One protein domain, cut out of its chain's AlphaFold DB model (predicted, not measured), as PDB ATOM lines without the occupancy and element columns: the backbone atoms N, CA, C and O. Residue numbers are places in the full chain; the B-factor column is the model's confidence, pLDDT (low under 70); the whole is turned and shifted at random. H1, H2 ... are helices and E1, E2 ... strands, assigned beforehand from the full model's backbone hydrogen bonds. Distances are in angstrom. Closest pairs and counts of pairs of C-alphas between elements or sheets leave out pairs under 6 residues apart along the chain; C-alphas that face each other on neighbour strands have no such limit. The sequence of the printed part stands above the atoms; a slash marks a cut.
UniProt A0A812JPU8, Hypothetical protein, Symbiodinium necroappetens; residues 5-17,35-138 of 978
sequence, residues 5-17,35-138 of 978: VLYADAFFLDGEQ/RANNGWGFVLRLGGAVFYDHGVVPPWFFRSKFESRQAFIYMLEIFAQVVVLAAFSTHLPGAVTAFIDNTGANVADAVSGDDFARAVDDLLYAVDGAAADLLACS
ATOM      1  N   VAL A   5     217.437 166.548 111.342       97.12
ATOM      2  CA  VAL A   5     216.177 165.935 111.766       97.12
ATOM      3  C   VAL A   5     216.037 166.110 113.268       97.12
ATOM      4  O   VAL A   5     216.892 165.651 114.018       97.12
ATOM      5  N   LEU A   6     214.971 166.773 113.691       97.25
ATOM      6  CA  LEU A   6     214.649 167.070 115.078       97.25
ATOM      7  C   LEU A   6     213.394 166.296 115.479       97.25
ATOM      8  O   LEU A   6     212.354 166.417 114.843       97.25
ATOM      9  N   TYR A   7     213.482 165.512 116.541       97.31
ATOM     10  CA  TYR A   7     212.338 164.913 117.214       97.31
ATOM     11  C   TYR A   7     212.239 165.518 118.611       97.31
ATOM     12  O   TYR A   7     213.248 165.605 119.309       97.31
ATOM     13  N   ALA A   8     211.050 165.962 118.992       95.50
ATOM     14  CA  ALA A   8     210.766 166.499 120.313       95.50
ATOM     15  C   ALA A   8     209.647 165.688 120.953       95.50
ATOM     16  O   ALA A   8     208.698 165.305 120.271       95.50
ATOM     17  N   ASP A   9     209.771 165.458 122.252       95.12
ATOM     18  CA  ASP A   9     208.802 164.711 123.041       95.12
ATOM     19  C   ASP A   9     208.592 165.400 124.393       95.12
ATOM     20  O   ASP A   9     209.451 166.138 124.892       95.12
ATOM     21  N   ALA A  10     207.434 165.160 124.990       93.62
ATOM     22  CA  ALA A  10     207.081 165.649 126.305       93.62
ATOM     23  C   ALA A  10     206.424 164.540 127.118       93.62
ATOM     24  O   ALA A  10     205.472 163.892 126.686       93.62
ATOM     25  N   PHE A  11     206.871 164.376 128.360       88.25
ATOM     26  CA  PHE A  11     206.251 163.446 129.291       88.25
ATOM     27  C   PHE A  11     205.575 164.187 130.440       88.25
ATOM     28  O   PHE A  11     206.035 165.214 130.941       88.25
ATOM     29  N   PHE A  12     204.459 163.625 130.894       83.38
ATOM     30  CA  PHE A  12     203.754 164.084 132.082       83.38
ATOM     31  C   PHE A  12     203.300 162.882 132.903       83.38
ATOM     32  O   PHE A  12     202.440 162.113 132.461       83.38
ATOM     33  N   LEU A  13     203.866 162.743 134.097       79.19
ATOM     34  CA  LEU A  13     203.556 161.722 135.090       79.19
ATOM     35  C   LEU A  13     202.854 162.386 136.281       79.19
ATOM     36  O   LEU A  13     203.466 163.107 137.073       79.19
ATOM     37  N   ASP A  14     201.557 162.127 136.400       68.38
ATOM     38  CA  ASP A  14     200.700 162.613 137.485       68.38
ATOM     39  C   ASP A  14     200.775 161.664 138.698       68.38
ATOM     40  O   ASP A  14     199.841 160.924 139.004       68.38
ATOM     41  N   GLY A  15     201.954 161.572 139.324       68.19
ATOM     42  CA  GLY A  15     202.217 160.578 140.375       68.19
ATOM     43  C   GLY A  15     201.974 159.120 139.927       68.19
ATOM     44  O   GLY A  15     201.981 158.805 138.738       68.19
ATOM     45  N   GLU A  16     201.770 158.201 140.880       44.47
ATOM     46  CA  GLU A  16     201.512 156.768 140.612       44.47
ATOM     47  C   GLU A  16     200.104 156.467 140.048       44.47
ATOM     48  O   GLU A  16     199.776 155.306 139.790       44.47
ATOM     49  N   GLN A  17     199.243 157.471 139.827       48.69
ATOM     50  CA  GLN A  17     197.866 157.225 139.391       48.69
ATOM     51  C   GLN A  17     197.710 157.309 137.868       48.69
ATOM     52  O   GLN A  17     197.747 158.366 137.241       48.69
ATOM     53  N   ARG A  35     204.866 166.827 143.512       59.66
ATOM     54  CA  ARG A  35     205.663 166.652 142.283       59.66
ATOM     55  C   ARG A  35     204.965 165.887 141.148       59.66
ATOM     56  O   ARG A  35     205.203 164.697 140.963       59.66
ATOM     57  N   ALA A  36     204.177 166.590 140.337       63.38
ATOM     58  CA  ALA A  36     203.920 166.125 138.979       63.38
ATOM     59  C   ALA A  36     205.272 166.081 138.249       63.38
ATOM     60  O   ALA A  36     205.912 167.121 138.068       63.38
ATOM     61  N   ASN A  37     205.727 164.880 137.890       82.00
ATOM     62  CA  ASN A  37     206.956 164.691 137.133       82.00
ATOM     63  C   ASN A  37     206.631 164.995 135.674       82.00
ATOM     64  O   ASN A  37     206.074 164.166 134.960       82.00
ATOM     65  N   ASN A  38     206.925 166.215 135.253       91.06
ATOM     66  CA  ASN A  38     206.815 166.629 133.866       91.06
ATOM     67  C   ASN A  38     208.213 166.786 133.272       91.06
ATOM     68  O   ASN A  38     209.172 166.986 134.013       91.06
ATOM     69  N   GLY A  39     208.322 166.716 131.958       93.81
ATOM     70  CA  GLY A  39     209.560 167.056 131.292       93.81
ATOM     71  C   GLY A  39     209.424 167.114 129.789       93.81
ATOM     72  O   GLY A  39     208.442 166.655 129.207       93.81
ATOM     73  N   TRP A  40     210.425 167.724 129.184       95.31
ATOM     74  CA  TRP A  40     210.592 167.866 127.749       95.31
ATOM     75  C   TRP A  40     211.886 167.162 127.350       95.31
ATOM     76  O   TRP A  40     212.816 167.062 128.148       95.31
ATOM     77  N   GLY A  41     211.955 166.662 126.126       96.50
ATOM     78  CA  GLY A  41     213.147 166.029 125.588       96.50
ATOM     79  C   GLY A  41     213.244 166.235 124.089       96.50
ATOM     80  O   GLY A  41     212.241 166.446 123.409       96.50
ATOM     81  N   PHE A  42     214.461 166.181 123.563       96.88
ATOM     82  CA  PHE A  42     214.678 166.210 122.126       96.88
ATOM     83  C   PHE A  42     215.760 165.237 121.687       96.88
ATOM     84  O   PHE A  42     216.664 164.882 122.442       96.88
ATOM     85  N   VAL A  43     215.700 164.878 120.409       97.31
ATOM     86  CA  VAL A  43     216.755 164.199 119.665       97.31
ATOM     87  C   VAL A  43     216.970 164.961 118.357       97.31
ATOM     88  O   VAL A  43     216.093 165.005 117.500       97.31
ATOM     89  N   LEU A  44     218.144 165.564 118.189       97.56
ATOM     90  CA  LEU A  44     218.579 166.236 116.970       97.56
ATOM     91  C   LEU A  44     219.647 165.393 116.273       97.56
ATOM     92  O   LEU A  44     220.769 165.258 116.754       97.56
ATOM     93  N   ARG A  45     219.345 164.891 115.079       97.31
ATOM     94  CA  ARG A  45     220.347 164.348 114.164       97.31
ATOM     95  C   ARG A  45     220.830 165.455 113.238       97.31
ATOM     96  O   ARG A  45     220.051 165.965 112.440       97.31
ATOM     97  N   LEU A  46     222.112 165.787 113.315       96.62
ATOM     98  CA  LEU A  46     222.757 166.793 112.476       96.62
ATOM     99  C   LEU A  46     223.932 166.139 111.738       96.62
ATOM    100  O   LEU A  46     224.984 165.858 112.318       96.62
ATOM    101  N   GLY A  47     223.725 165.838 110.452       93.00
ATOM    102  CA  GLY A  47     224.682 165.067 109.655       93.00
ATOM    103  C   GLY A  47     224.886 163.648 110.209       93.00
ATOM    104  O   GLY A  47     223.943 162.858 110.306       93.00
ATOM    105  N   GLY A  48     226.132 163.315 110.556       92.75
ATOM    106  CA  GLY A  48     226.504 162.031 111.168       92.75
ATOM    107  C   GLY A  48     226.394 161.987 112.696       92.75
ATOM    108  O   GLY A  48     226.601 160.924 113.273       92.75
ATOM    109  N   ALA A  49     226.090 163.114 113.349       95.94
ATOM    110  CA  ALA A  49     226.003 163.215 114.802       95.94
ATOM    111  C   ALA A  49     224.546 163.205 115.284       95.94
ATOM    112  O   ALA A  49     223.642 163.677 114.590       95.94
ATOM    113  N   VAL A  50     224.332 162.679 116.491       96.94
ATOM    114  CA  VAL A  50     223.046 162.700 117.193       96.94
ATOM    115  C   VAL A  50     223.255 163.387 118.536       96.94
ATOM    116  O   VAL A  50     224.106 162.974 119.321       96.94
ATOM    117  N   PHE A  51     222.479 164.432 118.775       96.69
ATOM    118  CA  PHE A  51     222.405 165.179 120.019       96.69
ATOM    119  C   PHE A  51     221.061 164.888 120.661       96.69
ATOM    120  O   PHE A  51     220.059 164.755 119.964       96.69
ATOM    121  N   TYR A  52     221.023 164.786 121.975       97.19
ATOM    122  CA  TYR A  52     219.782 164.648 122.712       97.19
ATOM    123  C   TYR A  52     219.950 165.317 124.064       97.19
ATOM    124  O   TYR A  52     221.052 165.330 124.614       97.19
ATOM    125  N   ASP A  53     218.868 165.880 124.571       96.94
ATOM    126  CA  ASP A  53     218.818 166.434 125.915       96.94
ATOM    127  C   ASP A  53     217.385 166.380 126.442       96.94
ATOM    128  O   ASP A  53     216.441 166.124 125.687       96.94
ATOM    129  N   HIS A  54     217.231 166.593 127.743       95.44
ATOM    130  CA  HIS A  54     215.939 166.635 128.403       95.44
ATOM    131  C   HIS A  54     215.953 167.561 129.619       95.44
ATOM    132  O   HIS A  54     216.984 167.826 130.237       95.44
ATOM    133  N   GLY A  55     214.770 168.029 129.988       95.06
ATOM    134  CA  GLY A  55     214.586 168.930 131.109       95.06
ATOM    135  C   GLY A  55     213.222 168.792 131.758       95.06
ATOM    136  O   GLY A  55     212.359 168.044 131.300       95.06
ATOM    137  N   VAL A  56     213.034 169.519 132.853       93.44
ATOM    138  CA  VAL A  56     211.797 169.550 133.641       93.44
ATOM    139  C   VAL A  56     211.315 170.990 133.693       93.44
ATOM    140  O   VAL A  56     212.118 171.901 133.876       93.44
ATOM    141  N   VAL A  57     210.009 171.217 133.549       88.00
ATOM    142  CA  VAL A  57     209.443 172.557 133.734       88.00
ATOM    143  C   VAL A  57     209.027 172.742 135.196       88.00
ATOM    144  O   VAL A  57     208.337 171.881 135.765       88.00
ATOM    145  N   PRO A  58     209.409 173.865 135.835       84.75
ATOM    146  CA  PRO A  58     209.049 174.135 137.216       84.75
ATOM    147  C   PRO A  58     207.531 174.034 137.480       84.75
ATOM    148  O   PRO A  58     206.730 174.593 136.724       84.75
ATOM    149  N   PRO A  59     207.090 173.401 138.589       78.81
ATOM    150  CA  PRO A  59     205.665 173.182 138.872       78.81
ATOM    151  C   PRO A  59     204.793 174.449 138.946       78.81
ATOM    152  O   PRO A  59     203.574 174.368 138.784       78.81
ATOM    153  N   TRP A  60     205.383 175.620 139.210       81.88
ATOM    154  CA  TRP A  60     204.653 176.893 139.269       81.88
ATOM    155  C   TRP A  60     204.147 177.352 137.892       81.88
ATOM    156  O   TRP A  60     203.107 178.012 137.806       81.88
ATOM    157  N   PHE A  61     204.832 176.955 136.817       81.69
ATOM    158  CA  PHE A  61     204.457 177.283 135.443       81.69
ATOM    159  C   PHE A  61     203.202 176.508 135.013       81.69
ATOM    160  O   PHE A  61     202.289 177.069 134.411       81.69
ATOM    161  N   PHE A  62     203.100 175.239 135.431       72.38
ATOM    162  CA  PHE A  62     201.953 174.368 135.152       72.38
ATOM    163  C   PHE A  62     200.637 174.926 135.710       72.38
ATOM    164  O   PHE A  62     199.630 174.973 135.010       72.38
ATOM    165  N   ARG A  63     200.635 175.371 136.974       70.56
ATOM    166  CA  ARG A  63     199.391 175.718 137.686       70.56
ATOM    167  C   ARG A  63     198.750 177.030 137.247       70.56
ATOM    168  O   ARG A  63     197.587 177.252 137.562       70.56
ATOM    169  N   SER A  64     199.506 177.919 136.610       71.56
ATOM    170  CA  SER A  64     199.088 179.312 136.417       71.56
ATOM    171  C   SER A  64     198.645 179.648 134.994       71.56
ATOM    172  O   SER A  64     198.032 180.697 134.807       71.56
ATOM    173  N   LYS A  65     198.956 178.803 133.999       75.94
ATOM    174  CA  LYS A  65     198.850 179.187 132.581       75.94
ATOM    175  C   LYS A  65     198.113 178.212 131.667       75.94
ATOM    176  O   LYS A  65     197.681 178.640 130.605       75.94
ATOM    177  N   PHE A  66     197.939 176.946 132.048       82.62
ATOM    178  CA  PHE A  66     197.332 175.949 131.161       82.62
ATOM    179  C   PHE A  66     196.074 175.348 131.777       82.62
ATOM    180  O   PHE A  66     196.113 174.755 132.852       82.62
ATOM    181  N   GLU A  67     194.959 175.468 131.058       79.06
ATOM    182  CA  GLU A  67     193.656 174.938 131.479       79.06
ATOM    183  C   GLU A  67     193.533 173.419 131.269       79.06
ATOM    184  O   GLU A  67     192.659 172.775 131.849       79.06
ATOM    185  N   SER A  68     194.411 172.813 130.457       85.94
ATOM    186  CA  SER A  68     194.388 171.374 130.182       85.94
ATOM    187  C   SER A  68     195.782 170.746 130.089       85.94
ATOM    188  O   SER A  68     196.737 171.349 129.595       85.94
ATOM    189  N   ARG A  69     195.879 169.472 130.499       83.62
ATOM    190  CA  ARG A  69     197.090 168.641 130.359       83.62
ATOM    191  C   ARG A  69     197.560 168.542 128.907       83.62
ATOM    192  O   ARG A  69     198.758 168.506 128.661       83.62
ATOM    193  N   GLN A  70     196.631 168.481 127.955       84.69
ATOM    194  CA  GLN A  70     196.962 168.336 126.539       84.69
ATOM    195  C   GLN A  70     197.607 169.605 125.973       84.69
ATOM    196  O   GLN A  70     198.628 169.501 125.301       84.69
ATOM    197  N   ALA A  71     197.071 170.787 126.300       86.12
ATOM    198  CA  ALA A  71     197.692 172.059 125.925       86.12
ATOM    199  C   ALA A  71     199.099 172.201 126.529       86.12
ATOM    200  O   ALA A  71     200.012 172.685 125.869       86.12
ATOM    201  N   PHE A  72     199.287 171.716 127.760       87.00
ATOM    202  CA  PHE A  72     200.590 171.708 128.419       87.00
ATOM    203  C   PHE A  72     201.603 170.776 127.734       87.00
ATOM    204  O   PHE A  72     202.717 171.205 127.457       87.00
ATOM    205  N   ILE A  73     201.227 169.529 127.422       90.19
ATOM    206  CA  ILE A  73     202.098 168.582 126.698       90.19
ATOM    207  C   ILE A  73     202.490 169.157 125.334       90.19
ATOM    208  O   ILE A  73     203.666 169.167 124.991       90.19
ATOM    209  N   TYR A  74     201.524 169.711 124.603       90.12
ATOM    210  CA  TYR A  74     201.776 170.320 123.301       90.12
ATOM    211  C   TYR A  74     202.738 171.515 123.392       90.12
ATOM    212  O   TYR A  74     203.653 171.658 122.583       90.12
ATOM    213  N   MET A  75     202.589 172.352 124.425       92.75
ATOM    214  CA  MET A  75     203.529 173.440 124.692       92.75
ATOM    215  C   MET A  75     204.934 172.921 125.017       92.75
ATOM    216  O   MET A  75     205.901 173.485 124.515       92.75
ATOM    217  N   LEU A  76     205.066 171.847 125.801       93.31
ATOM    218  CA  LEU A  76     206.369 171.258 126.123       93.31
ATOM    219  C   LEU A  76     207.088 170.700 124.888       93.31
ATOM    220  O   LEU A  76     208.302 170.856 124.776       93.31
ATOM    221  N   GLU A  77     206.361 170.092 123.952       93.81
ATOM    222  CA  GLU A  77     206.936 169.620 122.687       93.81
ATOM    223  C   GLU A  77     207.439 170.790 121.834       93.81
ATOM    224  O   GLU A  77     208.559 170.749 121.324       93.81
ATOM    225  N   ILE A  78     206.651 171.868 121.725       92.69
ATOM    226  CA  ILE A  78     207.073 173.099 121.039       92.69
ATOM    227  C   ILE A  78     208.295 173.701 121.737       92.69
ATOM    228  O   ILE A  78     209.267 174.068 121.078       92.69
ATOM    229  N   PHE A  79     208.280 173.766 123.070       93.44
ATOM    230  CA  PHE A  79     209.382 174.292 123.863       93.44
ATOM    231  C   PHE A  79     210.677 173.515 123.608       93.44
ATOM    232  O   PHE A  79     211.704 174.127 123.320       93.44
ATOM    233  N   ALA A  80     210.627 172.179 123.616       94.94
ATOM    234  CA  ALA A  80     211.780 171.338 123.306       94.94
ATOM    235  C   ALA A  80     212.361 171.657 121.920       94.94
ATOM    236  O   ALA A  80     213.578 171.756 121.766       94.94
ATOM    237  N   GLN A  81     211.509 171.878 120.913       94.81
ATOM    238  CA  GLN A  81     211.976 172.250 119.577       94.81
ATOM    239  C   GLN A  81     212.649 173.621 119.558       94.81
ATOM    240  O   GLN A  81     213.718 173.770 118.966       94.81
ATOM    241  N   VAL A  82     212.055 174.611 120.225       94.56
ATOM    242  CA  VAL A  82     212.608 175.969 120.314       94.56
ATOM    243  C   VAL A  82     213.970 175.959 121.007       94.56
ATOM    244  O   VAL A  82     214.901 176.595 120.511       94.56
ATOM    245  N   VAL A  83     214.131 175.178 122.083       93.88
ATOM    246  CA  VAL A  83     215.419 175.002 122.773       93.88
ATOM    247  C   VAL A  83     216.486 174.472 121.814       93.88
ATOM    248  O   VAL A  83     217.587 175.020 121.769       93.88
ATOM    249  N   VAL A  84     216.169 173.469 120.988       95.38
ATOM    250  CA  VAL A  84     217.116 172.948 119.988       95.38
ATOM    251  C   VAL A  84     217.457 173.981 118.929       95.38
ATOM    252  O   VAL A  84     218.631 174.158 118.600       95.38
ATOM    253  N   LEU A  85     216.449 174.659 118.380       95.44
ATOM    254  CA  LEU A  85     216.655 175.663 117.341       95.44
ATOM    255  C   LEU A  85     217.533 176.810 117.848       95.44
ATOM    256  O   LEU A  85     218.412 177.264 117.117       95.44
ATOM    257  N   ALA A  86     217.358 177.222 119.103       94.12
ATOM    258  CA  ALA A  86     218.200 178.221 119.747       94.12
ATOM    259  C   ALA A  86     219.626 177.694 119.989       94.12
ATOM    260  O   ALA A  86     220.596 178.307 119.531       94.12
ATOM    261  N   ALA A  87     219.760 176.532 120.643       94.19
ATOM    262  CA  ALA A  87     221.045 175.952 121.041       94.19
ATOM    263  C   ALA A  87     221.932 175.569 119.845       94.19
ATOM    264  O   ALA A  87     223.153 175.715 119.898       94.19
ATOM    265  N   PHE A  88     221.328 175.118 118.743       96.00
ATOM    266  CA  PHE A  88     222.035 174.699 117.534       96.00
ATOM    267  C   PHE A  88     221.935 175.716 116.390       96.00
ATOM    268  O   PHE A  88     222.384 175.412 115.290       96.00
ATOM    269  N   SER A  89     221.417 176.927 116.619       95.06
ATOM    270  CA  SER A  89     221.174 177.951 115.581       95.06
ATOM    271  C   SER A  89     222.353 178.194 114.627       95.06
ATOM    272  O   SER A  89     222.151 178.364 113.427       95.06
ATOM    273  N   THR A  90     223.594 178.155 115.122       95.12
ATOM    274  CA  THR A  90     224.810 178.342 114.306       95.12
ATOM    275  C   THR A  90     225.266 177.089 113.552       95.12
ATOM    276  O   THR A  90     226.139 177.178 112.693       95.12
ATOM    277  N   HIS A  91     224.725 175.921 113.897       94.12
ATOM    278  CA  HIS A  91     225.097 174.608 113.363       94.12
ATOM    279  C   HIS A  91     224.003 173.995 112.481       94.12
ATOM    280  O   HIS A  91     224.285 173.079 111.708       94.12
ATOM    281  N   LEU A  92     222.762 174.472 112.594       94.81
ATOM    282  CA  LEU A  92     221.649 173.973 111.803       94.81
ATOM    283  C   LEU A  92     221.805 174.387 110.327       94.81
ATOM    284  O   LEU A  92     222.165 175.526 110.026       94.81
ATOM    285  N   PRO A  93     221.522 173.479 109.379       92.00
ATOM    286  CA  PRO A  93     221.414 173.828 107.971       92.00
ATOM    287  C   PRO A  93     220.225 174.775 107.757       92.00
ATOM    288  O   PRO A  93     219.319 174.860 108.582       92.00
ATOM    289  N   GLY A  94     220.165 175.428 106.592       90.00
ATOM    290  CA  GLY A  94     219.048 176.318 106.242       90.00
ATOM    291  C   GLY A  94     217.660 175.651 106.197       90.00
ATOM    292  O   GLY A  94     216.674 176.349 105.994       90.00
ATOM    293  N   ALA A  95     217.572 174.326 106.367       91.69
ATOM    294  CA  ALA A  95     216.323 173.578 106.471       91.69
ATOM    295  C   ALA A  95     216.427 172.465 107.528       91.69
ATOM    296  O   ALA A  95     217.273 171.577 107.417       91.69
ATOM    297  N   VAL A  96     215.531 172.487 108.518       95.19
ATOM    298  CA  VAL A  96     215.413 171.478 109.584       95.19
ATOM    299  C   VAL A  96     214.057 170.789 109.457       95.19
ATOM    300  O   VAL A  96     213.039 171.457 109.301       95.19
ATOM    301  N   THR A  97     214.027 169.459 109.521       95.75
ATOM    302  CA  THR A  97     212.778 168.686 109.589       95.75
ATOM    303  C   THR A  97     212.483 168.353 111.046       95.75
ATOM    304  O   THR A  97     213.207 167.553 111.634       95.75
ATOM    305  N   ALA A  98     211.450 168.966 111.625       95.00
ATOM    306  CA  ALA A  98     211.039 168.741 113.011       95.00
ATOM    307  C   ALA A  98     209.762 167.885 113.091       95.00
ATOM    308  O   ALA A  98     208.829 168.095 112.317       95.00
ATOM    309  N   PHE A  99     209.719 166.939 114.029       93.06
ATOM    310  CA  PHE A  99     208.579 166.064 114.306       93.06
ATOM    311  C   PHE A  99     207.986 166.376 115.687       93.06
ATOM    312  O   PHE A  99     208.729 166.568 116.652       93.06
ATOM    313  N   ILE A 100     206.653 166.417 115.754       84.25
ATOM    314  CA  ILE A 100     205.848 166.553 116.978       84.25
ATOM    315  C   ILE A 100     205.011 165.278 117.088       84.25
ATOM    316  O   ILE A 100     204.249 164.986 116.162       84.25
ATOM    317  N   ASP A 101     205.169 164.514 118.167       79.19
ATOM    318  CA  ASP A 101     204.494 163.219 118.316       79.19
ATOM    319  C   ASP A 101     203.002 163.390 118.664       79.19
ATOM    320  O   ASP A 101     202.136 162.722 118.091       79.19
ATOM    321  N   ASN A 102     202.642 164.382 119.490       69.06
ATOM    322  CA  ASN A 102     201.237 164.691 119.756       69.06
ATOM    323  C   ASN A 102     200.632 165.620 118.698       69.06
ATOM    324  O   ASN A 102     200.418 166.819 118.892       69.06
ATOM    325  N   THR A 103     200.213 165.031 117.580       54.31
ATOM    326  CA  THR A 103     199.219 165.660 116.701       54.31
ATOM    327  C   THR A 103     197.855 165.671 117.398       54.31
ATOM    328  O   THR A 103     196.991 164.824 117.179       54.31
ATOM    329  N   GLY A 104     197.630 166.677 118.248       47.12
ATOM    330  CA  GLY A 104     196.332 167.015 118.839       47.12
ATOM    331  C   GLY A 104     195.320 167.546 117.816       47.12
ATOM    332  O   GLY A 104     194.612 168.507 118.107       47.12
ATOM    333  N   ALA A 105     195.237 166.932 116.632       36.59
ATOM    334  CA  ALA A 105     194.483 167.392 115.464       36.59
ATOM    335  C   ALA A 105     192.966 167.565 115.698       36.59
ATOM    336  O   ALA A 105     192.288 168.104 114.838       36.59
ATOM    337  N   ASN A 106     192.435 167.169 116.861       37.78
ATOM    338  CA  ASN A 106     191.023 167.339 117.219       37.78
ATOM    339  C   ASN A 106     190.761 168.410 118.301       37.78
ATOM    340  O   ASN A 106     189.608 168.611 118.667       37.78
ATOM    341  N   VAL A 107     191.790 169.057 118.873       40.31
ATOM    342  CA  VAL A 107     191.633 169.971 120.034       40.31
ATOM    343  C   VAL A 107     192.061 171.411 119.737       40.31
ATOM    344  O   VAL A 107     191.647 172.317 120.456       40.31
ATOM    345  N   ALA A 108     192.753 171.662 118.621       37.00
ATOM    346  CA  ALA A 108     192.883 173.020 118.077       37.00
ATOM    347  C   ALA A 108     191.512 173.667 117.761       37.00
ATOM    348  O   ALA A 108     191.415 174.885 117.692       37.00
ATOM    349  N   ASP A 109     190.444 172.865 117.660       34.41
ATOM    350  CA  ASP A 109     189.058 173.336 117.540       34.41
ATOM    351  C   ASP A 109     188.401 173.715 118.888       34.41
ATOM    352  O   ASP A 109     187.337 174.334 118.903       34.41
ATOM    353  N   ALA A 110     188.990 173.330 120.029       33.56
ATOM    354  CA  ALA A 110     188.423 173.548 121.367       33.56
ATOM    355  C   ALA A 110     189.065 174.718 122.133       33.56
ATOM    356  O   ALA A 110     188.462 175.228 123.076       33.56
ATOM    357  N   VAL A 111     190.258 175.153 121.726       36.84
ATOM    358  CA  VAL A 111     190.890 176.401 122.178       36.84
ATOM    359  C   VAL A 111     190.678 177.411 121.060       36.84
ATOM    360  O   VAL A 111     190.923 177.083 119.902       36.84
ATOM    361  N   SER A 112     190.173 178.613 121.356       41.34
ATOM    362  CA  SER A 112     190.015 179.613 120.300       41.34
ATOM    363  C   SER A 112     191.382 179.856 119.642       41.34
ATOM    364  O   SER A 112     192.399 179.921 120.335       41.34
ATOM    365  N   GLY A 113     191.435 179.939 118.309       38.12
ATOM    366  CA  GLY A 113     192.700 180.149 117.589       38.12
ATOM    367  C   GLY A 113     193.471 181.380 118.084       38.12
ATOM    368  O   GLY A 113     194.699 181.389 118.049       38.12
ATOM    369  N   ASP A 114     192.753 182.360 118.638       42.44
ATOM    370  CA  ASP A 114     193.304 183.568 119.246       42.44
ATOM    371  C   ASP A 114     194.008 183.294 120.586       42.44
ATOM    372  O   ASP A 114     195.038 183.903 120.861       42.44
ATOM    373  N   ASP A 115     193.517 182.359 121.405       43.56
ATOM    374  CA  ASP A 115     194.146 182.002 122.685       43.56
ATOM    375  C   ASP A 115     195.399 181.146 122.484       43.56
ATOM    376  O   ASP A 115     196.371 181.291 123.221       43.56
ATOM    377  N   PHE A 116     195.414 180.287 121.459       46.00
ATOM    378  CA  PHE A 116     196.610 179.529 121.091       46.00
ATOM    379  C   PHE A 116     197.683 180.432 120.474       46.00
ATOM    380  O   PHE A 116     198.838 180.366 120.890       46.00
ATOM    381  N   ALA A 117     197.312 181.311 119.536       45.53
ATOM    382  CA  ALA A 117     198.234 182.294 118.970       45.53
ATOM    383  C   ALA A 117     198.784 183.226 120.056       45.53
ATOM    384  O   ALA A 117     199.990 183.431 120.120       45.53
ATOM    385  N   ARG A 118     197.933 183.695 120.979       46.69
ATOM    386  CA  ARG A 118     198.362 184.485 122.137       46.69
ATOM    387  C   ARG A 118     199.248 183.685 123.089       46.69
ATOM    388  O   ARG A 118     200.206 184.247 123.585       46.69
ATOM    389  N   ALA A 119     198.995 182.398 123.323       48.38
ATOM    390  CA  ALA A 119     199.865 181.559 124.151       48.38
ATOM    391  C   ALA A 119     201.224 181.282 123.489       48.38
ATOM    392  O   ALA A 119     202.225 181.191 124.192       48.38
ATOM    393  N   VAL A 120     201.272 181.160 122.159       50.97
ATOM    394  CA  VAL A 120     202.521 181.045 121.392       50.97
ATOM    395  C   VAL A 120     203.261 182.376 121.363       50.97
ATOM    396  O   VAL A 120     204.463 182.375 121.578       50.97
ATOM    397  N   ASP A 121     202.578 183.503 121.176       50.66
ATOM    398  CA  ASP A 121     203.181 184.837 121.256       50.66
ATOM    399  C   ASP A 121     203.648 185.153 122.680       50.66
ATOM    400  O   ASP A 121     204.746 185.662 122.850       50.66
ATOM    401  N   ASP A 122     202.882 184.785 123.709       48.97
ATOM    402  CA  ASP A 122     203.272 184.886 125.117       48.97
ATOM    403  C   ASP A 122     204.433 183.937 125.429       48.97
ATOM    404  O   ASP A 122     205.287 184.291 126.233       48.97
ATOM    405  N   LEU A 123     204.500 182.755 124.805       50.03
ATOM    406  CA  LEU A 123     205.630 181.830 124.916       50.03
ATOM    407  C   LEU A 123     206.854 182.387 124.198       50.03
ATOM    408  O   LEU A 123     207.933 182.314 124.756       50.03
ATOM    409  N   LEU A 124     206.717 182.958 123.004       51.28
ATOM    410  CA  LEU A 124     207.812 183.584 122.266       51.28
ATOM    411  C   LEU A 124     208.287 184.848 122.983       51.28
ATOM    412  O   LEU A 124     209.484 185.039 123.112       51.28
ATOM    413  N   TYR A 125     207.379 185.652 123.537       46.91
ATOM    414  CA  TYR A 125     207.676 186.813 124.373       46.91
ATOM    415  C   TYR A 125     208.304 186.399 125.707       46.91
ATOM    416  O   TYR A 125     209.258 187.022 126.162       46.91
ATOM    417  N   ALA A 126     207.821 185.314 126.317       45.97
ATOM    418  CA  ALA A 126     208.422 184.722 127.502       45.97
ATOM    419  C   ALA A 126     209.749 184.042 127.185       45.97
ATOM    420  O   ALA A 126     210.582 184.026 128.065       45.97
ATOM    421  N   VAL A 127     209.984 183.518 125.981       47.47
ATOM    422  CA  VAL A 127     211.258 182.940 125.526       47.47
ATOM    423  C   VAL A 127     212.230 184.032 125.093       47.47
ATOM    424  O   VAL A 127     213.422 183.815 125.204       47.47
ATOM    425  N   ASP A 128     211.765 185.201 124.652       44.97
ATOM    426  CA  ASP A 128     212.601 186.364 124.323       44.97
ATOM    427  C   ASP A 128     212.986 187.120 125.610       44.97
ATOM    428  O   ASP A 128     214.154 187.419 125.852       44.97
ATOM    429  N   GLY A 129     212.030 187.292 126.532       42.88
ATOM    430  CA  GLY A 129     212.283 187.728 127.909       42.88
ATOM    431  C   GLY A 129     213.122 186.715 128.690       42.88
ATOM    432  O   GLY A 129     214.105 187.076 129.336       42.88
ATOM    433  N   ALA A 130     212.818 185.427 128.541       40.69
ATOM    434  CA  ALA A 130     213.626 184.350 129.077       40.69
ATOM    435  C   ALA A 130     214.803 183.989 128.187       40.69
ATOM    436  O   ALA A 130     215.510 183.095 128.565       40.69
ATOM    437  N   ALA A 131     215.134 184.642 127.078       41.44
ATOM    438  CA  ALA A 131     216.439 184.405 126.452       41.44
ATOM    439  C   ALA A 131     217.516 185.045 127.340       41.44
ATOM    440  O   ALA A 131     218.595 184.482 127.540       41.44
ATOM    441  N   ALA A 132     217.166 186.181 127.956       37.88
ATOM    442  CA  ALA A 132     217.928 186.804 129.027       37.88
ATOM    443  C   ALA A 132     217.846 186.002 130.344       37.88
ATOM    444  O   ALA A 132     218.884 185.794 130.973       37.88
ATOM    445  N   ASP A 133     216.670 185.473 130.724       38.06
ATOM    446  CA  ASP A 133     216.533 184.656 131.947       38.06
ATOM    447  C   ASP A 133     216.965 183.180 131.788       38.06
ATOM    448  O   ASP A 133     217.350 182.571 132.769       38.06
ATOM    449  N   LEU A 134     216.999 182.578 130.597       38.31
ATOM    450  CA  LEU A 134     217.495 181.216 130.295       38.31
ATOM    451  C   LEU A 134     219.015 181.183 130.424       38.31
ATOM    452  O   LEU A 134     219.577 180.177 130.849       38.31
ATOM    453  N   LEU A 135     219.676 182.305 130.122       40.19
ATOM    454  CA  LEU A 135     221.084 182.524 130.447       40.19
ATOM    455  C   LEU A 135     221.311 182.722 131.960       40.19
ATOM    456  O   LEU A 135     222.416 182.456 132.431       40.19
ATOM    457  N   ALA A 136     220.291 183.134 132.727       37.88
ATOM    458  CA  ALA A 136     220.371 183.368 134.175       37.88
ATOM    459  C   ALA A 136     219.837 182.204 135.054       37.88
ATOM    460  O   ALA A 136     220.282 182.053 136.190       37.88
ATOM    461  N   CYS A 137     218.939 181.357 134.536       36.56
ATOM    462  CA  CYS A 137     218.182 180.306 135.242       36.56
ATOM    463  C   CYS A 137     218.531 178.882 134.762       36.56
ATOM    464  O   CYS A 137     217.799 177.930 135.041       36.56
ATOM    465  N   SER A 138     219.653 178.715 134.050       43.03
ATOM    466  CA  SER A 138     220.044 177.495 133.316       43.03
ATOM    467  C   SER A 138     220.203 176.209 134.143       43.03
ATOM    468  O   SER A 138     220.445 175.153 133.570       43.03
TER     469      SER A 138
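Overview. This is residues 5 to 17 and 35 to 138 of the 978 residues of the protein "Hypothetical protein" of Symbiodinium necroappetens (UniProt A0A812JPU8). What is the main picture? A four-stranded sheet is covered on one face by the long helix H2, which runs slantwise over E2 and E1, and no named helix is on its other face. The long helix H3 lies beyond H2, on the side away from the sheet, and the short H1 lies near the first residues of H2. What are its make-up and size? The printed part has 117 residues with three named helices and four named strands, along the chain E1 E2 E3 H1 H2 E4 H3; its class is mixed, helices and strands, and the mixed sheet has the order E3 E2 E1 E4. It is compact and rounded, with a radius of gyration of the C-alphas of 14.7 A and spans of 39 by 31 by 30 A.

Arrangement. How do the strands pair? E1, residues 5 to 13, and E2, residues 37 to 46, are antiparallel at 170 degrees, with N 7 and O 43 within hydrogen-bond range at 2.8 A. E2 and E3, residues 49 to 55, form an antiparallel hairpin at 166 degrees, with N 44 and O 51 at 2.7 A. E1 and E4, residues 96 to 100, are parallel at 24 degrees, with N 6 and O 97 at 2.8 A. Where do the helices stand? H1, residues 59 to 65, is not on the sheet and is close to but not clearly touching H2, residues 69 to 87, at 7.4 A between the C-alphas of Phe 62 and Phe 72. H2 is on the sheet at a height of 6.4 A, two layers with helix on one face, and its closest C-alphas to E1 are Glu 77 and Asp 9, 5.3 A apart. H3, residues 113 to 134, is near H2 but not on the sheet. What of crossover and helix backbones? E3, H1 H2 and E4 form a split strand-helix-strand unit, two same-way strands with E2 and E1 between them, and its crossover is right-handed. Every O i to N i+4 pair is within hydrogen-bond range in H2, but 17 of 18 in H3 and 0 of 3 in H1, where 1 of 4 O i to N i+3 pairs is.

Along the chain. Where are the anchors? E1 begins at C-alpha 5, (216.177, 165.935, 111.766), and H3 ends at C-alpha 134, (217.495, 181.216, 130.295). How long are the longer elements? E1 measures 26.9 A, E2 29.4 A, E3 20.7 A, H2 26.7 A and H3 27.9 A; H3 has a kink of 36 degrees near residue 128.

Size, cuts and confidence. Where is it cut or loosely linked? Residues 18 to 34 are not printed, and C-alphas 17 and 35 are 12.6 A apart; E4 to H3 is a long link. Where is confidence low? pLDDT is under 70 at residues 14 to 17, 35 to 36 and 102 to 138.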